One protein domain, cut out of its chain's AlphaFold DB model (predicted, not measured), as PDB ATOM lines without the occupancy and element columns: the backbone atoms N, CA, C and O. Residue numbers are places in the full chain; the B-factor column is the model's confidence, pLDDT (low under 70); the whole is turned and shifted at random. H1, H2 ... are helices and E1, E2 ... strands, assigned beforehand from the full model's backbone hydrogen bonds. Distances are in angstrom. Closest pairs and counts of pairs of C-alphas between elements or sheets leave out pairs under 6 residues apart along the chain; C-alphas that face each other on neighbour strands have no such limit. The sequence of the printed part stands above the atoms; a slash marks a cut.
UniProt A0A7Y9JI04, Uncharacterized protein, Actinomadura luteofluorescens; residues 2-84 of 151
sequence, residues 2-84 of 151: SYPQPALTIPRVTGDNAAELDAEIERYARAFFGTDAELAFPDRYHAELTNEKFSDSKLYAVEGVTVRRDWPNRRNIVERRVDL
ATOM      1  N   SER A   2     200.055 153.400 177.467       50.31
ATOM      2  CA  SER A   2     200.891 154.291 178.281       50.31
ATOM      3  C   SER A   2     200.029 154.780 179.434       50.31
ATOM      4  O   SER A   2     199.001 155.412 179.194       50.31
ATOM      5  N   TYR A   3     200.398 154.436 180.665       53.62
ATOM      6  CA  TYR A   3     199.753 155.008 181.843       53.62
ATOM      7  C   TYR A   3     199.936 156.532 181.813       53.62
ATOM      8  O   TYR A   3     201.031 156.989 181.468       53.62
ATOM      9  N   PRO A   4     198.899 157.332 182.127       63.69
ATOM     10  CA  PRO A   4     199.076 158.770 182.250       63.69
ATOM     11  C   PRO A   4     200.126 159.028 183.334       63.69
ATOM     12  O   PRO A   4     199.985 158.558 184.465       63.69
ATOM     13  N   GLN A   5     201.203 159.726 182.969       72.12
ATOM     14  CA  GLN A   5     202.231 160.100 183.933       72.12
ATOM     15  C   GLN A   5     201.605 160.976 185.031       72.12
ATOM     16  O   GLN A   5     200.826 161.881 184.708       72.12
ATOM     17  N   PRO A   6     201.932 160.736 186.313       83.62
ATOM     18  CA  PRO A   6     201.459 161.567 187.411       83.62
ATOM     19  C   PRO A   6     201.823 163.044 187.198       83.62
ATOM     20  O   PRO A   6     202.986 163.383 186.967       83.62
ATOM     21  N   ALA A   7     200.828 163.923 187.304       88.12
ATOM     22  CA  ALA A   7     200.985 165.368 187.197       88.12
ATOM     23  C   ALA A   7     200.380 166.054 188.426       88.12
ATOM     24  O   ALA A   7     199.314 165.662 188.897       88.12
ATOM     25  N   LEU A   8     201.067 167.077 188.921       91.12
ATOM     26  CA  LEU A   8     200.611 167.966 189.978       91.12
ATOM     27  C   LEU A   8     200.337 169.326 189.353       91.12
ATOM     28  O   LEU A   8     201.254 169.940 188.812       91.12
ATOM     29  N   THR A   9     199.107 169.810 189.473       93.50
ATOM     30  CA  THR A   9     198.786 171.211 189.196       93.50
ATOM     31  C   THR A   9     198.716 171.955 190.521       93.50
ATOM     32  O   THR A   9     197.822 171.712 191.329       93.50
ATOM     33  N   ILE A  10     199.680 172.840 190.748       92.75
ATOM     34  CA  ILE A  10     199.714 173.745 191.889       92.75
ATOM     35  C   ILE A  10     198.809 174.928 191.531       92.75
ATOM     36  O   ILE A  10     199.090 175.618 190.547       92.75
ATOM     37  N   PRO A  11     197.711 175.158 192.274       90.44
ATOM     38  CA  PRO A  11     196.737 176.177 191.905       90.44
ATOM     39  C   PRO A  11     197.354 177.572 191.944       90.44
ATOM     40  O   PRO A  11     197.169 178.315 190.993       90.44
ATOM     41  N   ARG A  12     198.140 177.879 192.981       92.44
ATOM     42  CA  ARG A  12     198.756 179.189 193.192       92.44
ATOM     43  C   ARG A  12     200.078 179.058 193.938       92.44
ATOM     44  O   ARG A  12     200.165 178.312 194.914       92.44
ATOM     45  N   VAL A  13     201.081 179.811 193.500       92.12
ATOM     46  CA  VAL A  13     202.378 179.976 194.170       92.12
ATOM     47  C   VAL A  13     202.676 181.458 194.318       92.12
ATOM     48  O   VAL A  13     202.497 182.199 193.361       92.12
ATOM     49  N   THR A  14     203.151 181.886 195.488       92.00
ATOM     50  CA  THR A  14     203.482 183.289 195.779       92.00
ATOM     51  C   THR A  14     204.953 183.462 196.163       92.00
ATOM     52  O   THR A  14     205.507 182.617 196.876       92.00
ATOM     53  N   GLY A  15     205.564 184.583 195.776       90.75
ATOM     54  CA  GLY A  15     206.959 184.922 196.087       90.75
ATOM     55  C   GLY A  15     207.302 186.386 195.799       90.75
ATOM     56  O   GLY A  15     206.550 187.076 195.108       90.75
ATOM     57  N   ASP A  16     208.437 186.852 196.322       89.06
ATOM     58  CA  ASP A  16     208.923 188.227 196.103       89.06
ATOM     59  C   ASP A  16     209.663 188.410 194.774       89.06
ATOM     60  O   ASP A  16     209.717 189.502 194.209       89.06
ATOM     61  N   ASN A  17     210.226 187.326 194.251       90.31
ATOM     62  CA  ASN A  17     211.060 187.319 193.059       90.31
ATOM     63  C   ASN A  17     210.985 185.952 192.363       90.31
ATOM     64  O   ASN A  17     210.395 184.993 192.869       90.31
ATOM     65  N   ALA A  18     211.602 185.856 191.188       90.44
ATOM     66  CA  ALA A  18     211.655 184.627 190.407       90.44
ATOM     67  C   ALA A  18     212.260 183.443 191.179       90.44
ATOM     68  O   ALA A  18     211.745 182.334 191.081       90.44
ATOM     69  N   ALA A  19     213.318 183.671 191.963       90.19
ATOM     70  CA  ALA A  19     214.002 182.601 192.684       90.19
ATOM     71  C   ALA A  19     213.117 181.989 193.781       90.19
ATOM     72  O   ALA A  19     213.076 180.771 193.935       90.19
ATOM     73  N   GLU A  20     212.366 182.815 194.511       91.88
ATOM     74  CA  GLU A  20     211.406 182.336 195.509       91.88
ATOM     75  C   GLU A  20     210.226 181.592 194.891       91.88
ATOM     76  O   GLU A  20     209.798 180.571 195.429       91.88
ATOM     77  N   LEU A  21     209.708 182.085 193.763       92.56
ATOM     78  CA  LEU A  21     208.651 181.398 193.023       92.56
ATOM     79  C   LEU A  21     209.125 180.018 192.562       92.56
ATOM     80  O   LEU A  21     208.412 179.032 192.749       92.56
ATOM     81  N   ASP A  22     210.339 179.937 192.018       92.25
ATOM     82  CA  ASP A  22     210.922 178.672 191.583       92.25
ATOM     83  C   ASP A  22     211.098 177.698 192.755       92.25
ATOM     84  O   ASP A  22     210.716 176.529 192.656       92.25
ATOM     85  N   ALA A  23     211.626 178.188 193.881       90.88
ATOM     86  CA  ALA A  23     211.831 177.396 195.089       90.88
ATOM     87  C   ALA A  23     210.509 176.875 195.674       90.88
ATOM     88  O   ALA A  23     210.438 175.728 196.112       90.88
ATOM     89  N   GLU A  24     209.445 177.679 195.660       92.81
ATOM     90  CA  GLU A  24     208.124 177.238 196.113       92.81
ATOM     91  C   GLU A  24     207.490 176.209 195.172       92.81
ATOM     92  O   GLU A  24     206.941 175.208 195.641       92.81
ATOM     93  N   ILE A  25     207.596 176.399 193.851       92.25
ATOM     94  CA  ILE A  25     207.142 175.404 192.865       92.25
ATOM     95  C   ILE A  25     207.856 174.067 193.105       92.25
ATOM     96  O   ILE A  25     207.206 173.018 193.151       92.25
ATOM     97  N   GLU A  26     209.176 174.097 193.302       90.69
ATOM     98  CA  GLU A  26     209.950 172.908 193.652       90.69
ATOM     99  C   GLU A  26     209.502 172.305 194.986       90.69
ATOM    100  O   GLU A  26     209.250 171.100 195.045       90.69
ATOM    101  N   ARG A  27     209.326 173.116 196.033       91.81
ATOM    102  CA  ARG A  27     208.882 172.652 197.353       91.81
ATOM    103  C   ARG A  27     207.557 171.895 197.273       91.81
ATOM    104  O   ARG A  27     207.463 170.787 197.800       91.81
ATOM    105  N   TYR A  28     206.549 172.448 196.595       92.75
ATOM    106  CA  TYR A  28     205.257 171.780 196.410       92.75
ATOM    107  C   TYR A  28     205.383 170.484 195.608       92.75
ATOM    108  O   TYR A  28     204.805 169.461 195.984       92.75
ATOM    109  N   ALA A  29     206.157 170.502 194.522       90.25
ATOM    110  CA  ALA A  29     206.356 169.318 193.698       90.25
ATOM    111  C   ALA A  29     207.068 168.194 194.463       90.25
ATOM    112  O   ALA A  29     206.621 167.047 194.421       90.25
ATOM    113  N   ARG A  30     208.126 168.517 195.213       89.50
ATOM    114  CA  ARG A  30     208.872 167.573 196.061       89.50
ATOM    115  C   ARG A  30     208.011 167.039 197.203       89.50
ATOM    116  O   ARG A  30     208.077 165.850 197.495       89.50
ATOM    117  N   ALA A  31     207.166 167.876 197.805       92.38
ATOM    118  CA  ALA A  31     206.225 167.444 198.837       92.38
ATOM    119  C   ALA A  31     205.189 166.434 198.307       92.38
ATOM    120  O   ALA A  31     204.784 165.535 199.040       92.38
ATOM    121  N   PHE A  32     204.777 166.555 197.040       92.19
ATOM    122  CA  PHE A  32     203.800 165.655 196.421       92.19
ATOM    123  C   PHE A  32     204.422 164.377 195.836       92.19
ATOM    124  O   PHE A  32     203.893 163.285 196.024       92.19
ATOM    125  N   PHE A  33     205.533 164.497 195.102       89.44
ATOM    126  CA  PHE A  33     206.152 163.379 194.381       89.44
ATOM    127  C   PHE A  33     207.255 162.657 195.166       89.44
ATOM    128  O   PHE A  33     207.611 161.537 194.795       89.44
ATOM    129  N   GLY A  34     207.771 163.269 196.236       88.06
ATOM    130  CA  GLY A  34     208.926 162.806 197.007       88.06
ATOM    131  C   GLY A  34     210.211 163.566 196.660       88.06
ATOM    132  O   GLY A  34     210.376 164.075 195.548       88.06
ATOM    133  N   THR A  35     211.145 163.626 197.613       85.62
ATOM    134  CA  THR A  35     212.428 164.334 197.457       85.62
ATOM    135  C   THR A  35     213.285 163.749 196.344       85.62
ATOM    136  O   THR A  35     213.895 164.506 195.600       85.62
ATOM    137  N   ASP A  36     213.238 162.431 196.157       83.00
ATOM    138  CA  ASP A  36     214.092 161.705 195.206       83.00
ATOM    139  C   ASP A  36     213.431 161.529 193.829       83.00
ATOM    140  O   ASP A  36     213.939 160.821 192.960       83.00
ATOM    141  N   ALA A  37     212.258 162.135 193.616       82.38
ATOM    142  CA  ALA A  37     211.547 162.014 192.353       82.38
ATOM    143  C   ALA A  37     212.252 162.786 191.229       82.38
ATOM    144  O   ALA A  37     212.670 163.930 191.394       82.38
ATOM    145  N   GLU A  38     212.308 162.206 190.037       84.38
ATOM    146  CA  GLU A  38     212.668 162.967 188.843       84.38
ATOM    147  C   GLU A  38     211.474 163.817 188.396       84.38
ATOM    148  O   GLU A  38     210.400 163.296 188.064       84.38
ATOM    149  N   LEU A  39     211.662 165.139 188.413       84.94
ATOM    150  CA  LEU A  39     210.620 166.126 188.147       84.94
ATOM    151  C   LEU A  39     210.861 166.835 186.815       84.94
ATOM    152  O   LEU A  39     211.967 167.277 186.515       84.94
ATOM    153  N   ALA A  40     209.788 166.998 186.049       86.25
ATOM    154  CA  ALA A  40     209.733 167.854 184.877       86.25
ATOM    155  C   ALA A  40     208.931 169.114 185.223       86.25
ATOM    156  O   ALA A  40     207.695 169.103 185.260       86.25
ATOM    157  N   PHE A  41     209.661 170.194 185.483       87.94
ATOM    158  CA  PHE A  41     209.116 171.530 185.706       87.94
ATOM    159  C   PHE A  41     208.573 172.151 184.407       87.94
ATOM    160  O   PHE A  41     208.932 171.702 183.309       87.94
ATOM    161  N   PRO A  42     207.686 173.160 184.489       87.50
ATOM    162  CA  PRO A  42     207.156 173.810 183.297       87.50
ATOM    163  C   PRO A  42     208.257 174.546 182.518       87.50
ATOM    164  O   PRO A  42     209.241 175.033 183.075       87.50
ATOM    165  N   ASP A  43     208.063 174.655 181.204       88.00
ATOM    166  CA  ASP A  43     208.958 175.397 180.309       88.00
ATOM    167  C   ASP A  43     208.748 176.916 180.384       88.00
ATOM    168  O   ASP A  43     209.587 177.684 179.911       88.00
ATOM    169  N   ARG A  44     207.633 177.352 180.979       90.62
ATOM    170  CA  ARG A  44     207.284 178.754 181.165       90.62
ATOM    171  C   ARG A  44     206.338 178.959 182.342       90.62
ATOM    172  O   ARG A  44     205.526 178.083 182.639       90.62
ATOM    173  N   TYR A  45     206.366 180.152 182.921       91.94
ATOM    174  CA  TYR A  45     205.291 180.635 183.783       91.94
ATOM    175  C   TYR A  45     205.141 182.155 183.684       91.94
ATOM    176  O   TYR A  45     206.051 182.859 183.238       91.94
ATOM    177  N   HIS A  46     203.981 182.658 184.104       92.88
ATOM    178  CA  HIS A  46     203.676 184.085 184.163       92.88
ATOM    179  C   HIS A  46     203.352 184.464 185.606       92.88
ATOM    180  O   HIS A  46     202.449 183.895 186.210       92.88
ATOM    181  N   ALA A  47     204.156 185.371 186.153       91.81
ATOM    182  CA  ALA A  47     203.964 185.984 187.450       91.81
ATOM    183  C   ALA A  47     203.179 187.295 187.319       91.81
ATOM    184  O   ALA A  47     203.524 188.168 186.519       91.81
ATOM    185  N   GLU A  48     202.147 187.443 188.136       90.25
ATOM    186  CA  GLU A  48     201.312 188.636 188.199       90.25
ATOM    187  C   GLU A  48     201.467 189.317 189.558       90.25
ATOM    188  O   GLU A  48     201.631 188.659 190.588       90.25
ATOM    189  N   LEU A  49     201.411 190.649 189.554       86.56
ATOM    190  CA  LEU A  49     201.383 191.443 190.775       86.56
ATOM    191  C   LEU A  49     200.094 191.150 191.550       86.56
ATOM    192  O   LEU A  49     198.994 191.260 191.004       86.56
ATOM    193  N   THR A  50     200.213 190.842 192.836       82.56
ATOM    194  CA  THR A  50     199.059 190.618 193.709       82.56
ATOM    195  C   THR A  50     198.839 191.811 194.632       82.56
ATOM    196  O   THR A  50     199.779 192.471 195.069       82.56
ATOM    197  N   ASN A  51     197.573 192.088 194.947       65.38
ATOM    198  CA  ASN A  51     197.180 193.148 195.881       65.38
ATOM    199  C   ASN A  51     196.858 192.610 197.289       65.38
ATOM    200  O   ASN A  51     196.291 193.337 198.108       65.38
ATOM    201  N   GLU A  52     197.166 191.343 197.586       55.69
ATOM    202  CA  GLU A  52     196.785 190.715 198.853       55.69
ATOM    203  C   GLU A  52     197.702 191.178 199.993       55.69
ATOM    204  O   GLU A  52     198.709 190.566 200.330       55.69
ATOM    205  N   LYS A  53     197.312 192.285 200.634       51.81
ATOM    206  CA  LYS A  53     197.835 192.709 201.938       51.81
ATOM    207  C   LYS A  53     197.274 191.818 203.047       51.81
ATOM    208  O   LYS A  53     196.433 192.256 203.827       51.81
ATOM    209  N   PHE A  54     197.749 190.586 203.141       47.16
ATOM    210  CA  PHE A  54     197.529 189.748 204.317       47.16
ATOM    211  C   PHE A  54     198.860 189.181 204.789       47.16
ATOM    212  O   PHE A  54     199.131 188.009 204.599       47.16
ATOM    213  N   SER A  55     199.641 190.050 205.440       58.50
ATOM    214  CA  SER A  55     200.766 189.699 206.316       58.50
ATOM    215  C   SER A  55     201.911 188.913 205.648       58.50
ATOM    216  O   SER A  55     201.777 187.742 205.329       58.50
ATOM    217  N   ASP A  56     203.066 189.572 205.532       55.31
ATOM    218  CA  ASP A  56     204.351 189.076 204.999       55.31
ATOM    219  C   ASP A  56     204.498 188.994 203.462       55.31
ATOM    220  O   ASP A  56     204.411 187.959 202.805       55.31
ATOM    221  N   SER A  57     204.768 190.200 202.945       64.94
ATOM    222  CA  SER A  57     205.661 190.617 201.847       64.94
ATOM    223  C   SER A  57     205.517 190.080 200.424       64.94
ATOM    224  O   SER A  57     205.872 190.842 199.534       64.94
ATOM    225  N   LYS A  58     204.947 188.899 200.161       72.75
ATOM    226  CA  LYS A  58     205.006 188.282 198.819       72.75
ATOM    227  C   LYS A  58     204.174 189.003 197.756       72.75
ATOM    228  O   LYS A  58     202.947 188.918 197.735       72.75
ATOM    229  N   LEU A  59     204.865 189.684 196.842       84.38
ATOM    230  CA  LEU A  59     204.248 190.597 195.874       84.38
ATOM    231  C   LEU A  59     203.692 189.915 194.612       84.38
ATOM    232  O   LEU A  59     202.753 190.436 194.008       84.38
ATOM    233  N   TYR A  60     204.233 188.762 194.213       90.25
ATOM    234  CA  TYR A  60     203.890 188.116 192.944       90.25
ATOM    235  C   TYR A  60     203.247 186.747 193.139       90.25
ATOM    236  O   TYR A  60     203.619 186.005 194.049       90.25
ATOM    237  N   ALA A  61     202.321 186.392 192.246       91.94
ATOM    238  CA  ALA A  61     201.726 185.063 192.171       91.94
ATOM    239  C   ALA A  61     201.851 184.447 190.783       91.94
ATOM    240  O   ALA A  61     201.801 185.136 189.769       91.94
ATOM    241  N   VAL A  62     201.960 183.124 190.759       92.81
ATOM    242  CA  VAL A  62     201.872 182.289 189.566       92.81
ATOM    243  C   VAL A  62     200.723 181.310 189.763       92.81
ATOM    244  O   VAL A  62     200.672 180.601 190.769       92.81
ATOM    245  N   GLU A  63     199.822 181.249 188.790       92.94
ATOM    246  CA  GLU A  63     198.630 180.400 188.831       92.94
ATOM    247  C   GLU A  63     198.790 179.154 187.948       92.94
ATOM    248  O   GLU A  63     199.418 179.190 186.886       92.94
ATOM    249  N   GLY A  64     198.176 178.045 188.362       90.69
ATOM    250  CA  GLY A  64     197.974 176.857 187.525       90.69
ATOM    251  C   GLY A  64     199.256 176.157 187.057       90.69
ATOM    252  O   GLY A  64     199.294 175.588 185.962       90.69
ATOM    253  N   VAL A  65     200.315 176.174 187.867       90.31
ATOM    254  CA  VAL A  65     201.608 175.579 187.508       90.31
ATOM    255  C   VAL A  65     201.511 174.062 187.497       90.31
ATOM    256  O   VAL A  65     201.168 173.453 188.504       90.31
ATOM    257  N   THR A  66     201.861 173.426 186.378       90.31
ATOM    258  CA  THR A  66     201.850 171.961 186.279       90.31
ATOM    259  C   THR A  66     203.262 171.387 186.273       90.31
ATOM    260  O   THR A  66     204.043 171.665 185.364       90.31
ATOM    261  N   VAL A  67     203.555 170.531 187.252       89.00
ATOM    262  CA  VAL A  67     204.792 169.749 187.363       89.00
ATOM    263  C   VAL A  67     204.469 168.279 187.131       89.00
ATOM    264  O   VAL A  67     203.444 167.777 187.592       89.00
ATOM    265  N   ARG A  68     205.324 167.570 186.396       87.75
ATOM    266  CA  ARG A  68     205.126 166.145 186.095       87.75
ATOM    267  C   ARG A  68     206.230 165.308 186.714       87.75
ATOM    268  O   ARG A  68     207.378 165.739 186.760       87.75
ATOM    269  N   ARG A  69     205.882 164.097 187.140       81.31
ATOM    270  CA  ARG A  69     206.867 163.049 187.399       81.31
ATOM    271  C   ARG A  69     207.305 162.489 186.049       81.31
ATOM    272  O   ARG A  69     206.438 162.257 185.211       81.31
ATOM    273  N   ASP A  70     208.603 162.243 185.887       71.44
ATOM    274  CA  ASP A  70     209.177 161.483 184.766       71.44
ATOM    275  C   ASP A  70     209.349 162.252 183.433       71.44
ATOM    276  O   ASP A  70     208.558 162.130 182.495       71.44
ATOM    277  N   TRP A  71     210.449 163.015 183.340       55.72
ATOM    278  CA  TRP A  71     211.325 162.966 182.157       55.72
ATOM    279  C   TRP A  71     212.714 163.571 182.454       55.72
ATOM    280  O   TRP A  71     212.856 164.801 182.448       55.72
ATOM    281  N   PRO A  72     213.767 162.758 182.659       51.84
ATOM    282  CA  PRO A  72     215.130 163.268 182.639       51.84
ATOM    283  C   PRO A  72     215.422 163.714 181.199       51.84
ATOM    284  O   PRO A  72     215.108 162.997 180.250       51.84
ATOM    285  N   ASN A  73     215.998 164.905 181.023       52.12
ATOM    286  CA  ASN A  73     216.368 165.542 179.741       52.12
ATOM    287  C   ASN A  73     215.377 166.533 179.111       52.12
ATOM    288  O   ASN A  73     215.685 167.070 178.040       52.12
ATOM    289  N   ARG A  74     214.240 166.877 179.735       55.03
ATOM    290  CA  ARG A  74     213.558 168.110 179.303       55.03
ATOM    291  C   ARG A  74     214.363 169.302 179.789       55.03
ATOM    292  O   ARG A  74     214.708 169.386 180.956       55.03
ATOM    293  N   ARG A  75     214.700 170.175 178.835       56.91
ATOM    294  CA  ARG A  75     215.459 171.417 179.003       56.91
ATOM    295  C   ARG A  75     215.222 171.996 180.397       56.91
ATOM    296  O   ARG A  75     214.111 172.425 180.680       56.91
ATOM    297  N   ASN A  76     216.283 172.122 181.194       69.12
ATOM    298  CA  ASN A  76     216.252 172.884 182.447       69.12
ATOM    299  C   ASN A  76     215.972 174.374 182.203       69.12
ATOM    300  O   ASN A  76     216.180 175.158 183.106       69.12
ATOM    301  N   ILE A  77     215.584 174.787 180.996       78.06
ATOM    302  CA  ILE A  77     215.368 176.176 180.625       78.06
ATOM    303  C   ILE A  77     213.902 176.508 180.874       78.06
ATOM    304  O   ILE A  77     213.022 175.815 180.366       78.06
ATOM    305  N   VAL A  78     213.669 177.596 181.594       86.38
ATOM    306  CA  VAL A  78     212.357 178.184 181.842       86.38
ATOM    307  C   VAL A  78     212.306 179.594 181.277       86.38
ATOM    308  O   VAL A  78     213.255 180.366 181.430       86.38
ATOM    309  N   GLU A  79     211.203 179.930 180.614       87.31
ATOM    310  CA  GLU A  79     210.836 181.304 180.288       87.31
ATOM    311  C   GLU A  79     209.927 181.867 181.386       87.31
ATOM    312  O   GLU A  79     208.773 181.473 181.545       87.31
ATOM    313  N   ARG A  80     210.462 182.804 182.157       88.38
ATOM    314  CA  ARG A  80     209.750 183.516 183.210       88.38
ATOM    315  C   ARG A  80     209.212 184.808 182.632       88.38
ATOM    316  O   ARG A  80     209.975 185.584 182.054       88.38
ATOM    317  N   ARG A  81     207.924 185.058 182.801       90.25
ATOM    318  CA  ARG A  81     207.282 186.321 182.442       90.25
ATOM    319  C   ARG A  81     206.773 186.997 183.705       90.25
ATOM    320  O   ARG A  81     206.231 186.309 184.561       90.25
ATOM    321  N   VAL A  82     206.906 188.316 183.805       88.38
ATOM    322  CA  VAL A  82     206.274 189.094 184.877       88.38
ATOM    323  C   VAL A  82     205.650 190.365 184.329       88.38
ATOM    324  O   VAL A  82     206.210 190.998 183.429       88.38
ATOM    325  N   ASP A  83     204.500 190.726 184.887       86.75
ATOM    326  CA  ASP A  83     203.909 192.047 184.707       86.75
ATOM    327  C   ASP A  83     204.325 192.950 185.871       86.75
ATOM    328  O   ASP A  83     204.016 192.685 187.034       86.75
ATOM    329  N   LEU A  84     205.067 194.008 185.550       82.69
ATOM    330  CA  LEU A  84     205.559 194.967 186.531       82.69
ATOM    331  C   LEU A  84     204.439 195.922 186.971       82.69
ATOM    332  O   LEU A  84     203.508 196.194 186.196       82.69
TER     333      LEU A  84
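What this domain is: This is residues 2 to 84 of the 151 residues of an uncharacterized protein of Actinomadura luteofluorescens (UniProt A0A7Y9JI04). A strongly twisted sheet of four strands has one helix, H1, packed over one face, chiefly on E1 and E3, making two layers; the other face is bare of named elements. The printed part has 83 residues, with one named helix and four named strands in the order E1, H1, E2, E3, E4 along the chain. The sheet runs E1, E3, E2, E4 and is mixed; the class is mixed, helices and strands. The whole is compact, with a radius of gyration of the C-alphas of 13.4 A, and elongated, spanning 44 by 23 by 19 A.

How they stand to each other: E1, residues 7 to 15, is an edge strand and bends by 64 degrees at residue 11. It is antiparallel to E3, residues 60 to 69, at 154 degrees; N 8 and O 67 are within hydrogen-bond range at 2.8 A. H1, residues 18 to 33, is on the sheet, its closest C-alpha pair with E1 being Leu 21 and Gly 15, 5.0 A. Every O i to N i+4 pair in H1 is within hydrogen-bond range. E1, H1 and E2, residues 44 to 49, form a split strand-helix-strand unit, two strands running the same way with E3 between them, its crossover right-handed. E2 and E3 form a hairpin, antiparallel at 156 degrees, with N 48 and O 61 at 2.8 A. E4, residues 77 to 83, is parallel to E2 at 22 degrees, with N 47 and O 81 at 2.8 A.

Where its parts are: E1 begins at C-alpha 7 (200.985, 165.368, 187.197) and measures 22.3 A, as does H1. E2 measures 17.0 A, E3 25.8 A, and E4 20.0 A, ending at C-alpha 83 (203.909, 192.047, 184.707).

The domain as a whole: The farthest C-alphas, of Ser 2 and Lys 53, are 45.2 A apart. The printed part has no cut and no long link. Model pLDDT is under 70 in residues 2 to 4, 51 to 57 and 71 to 76.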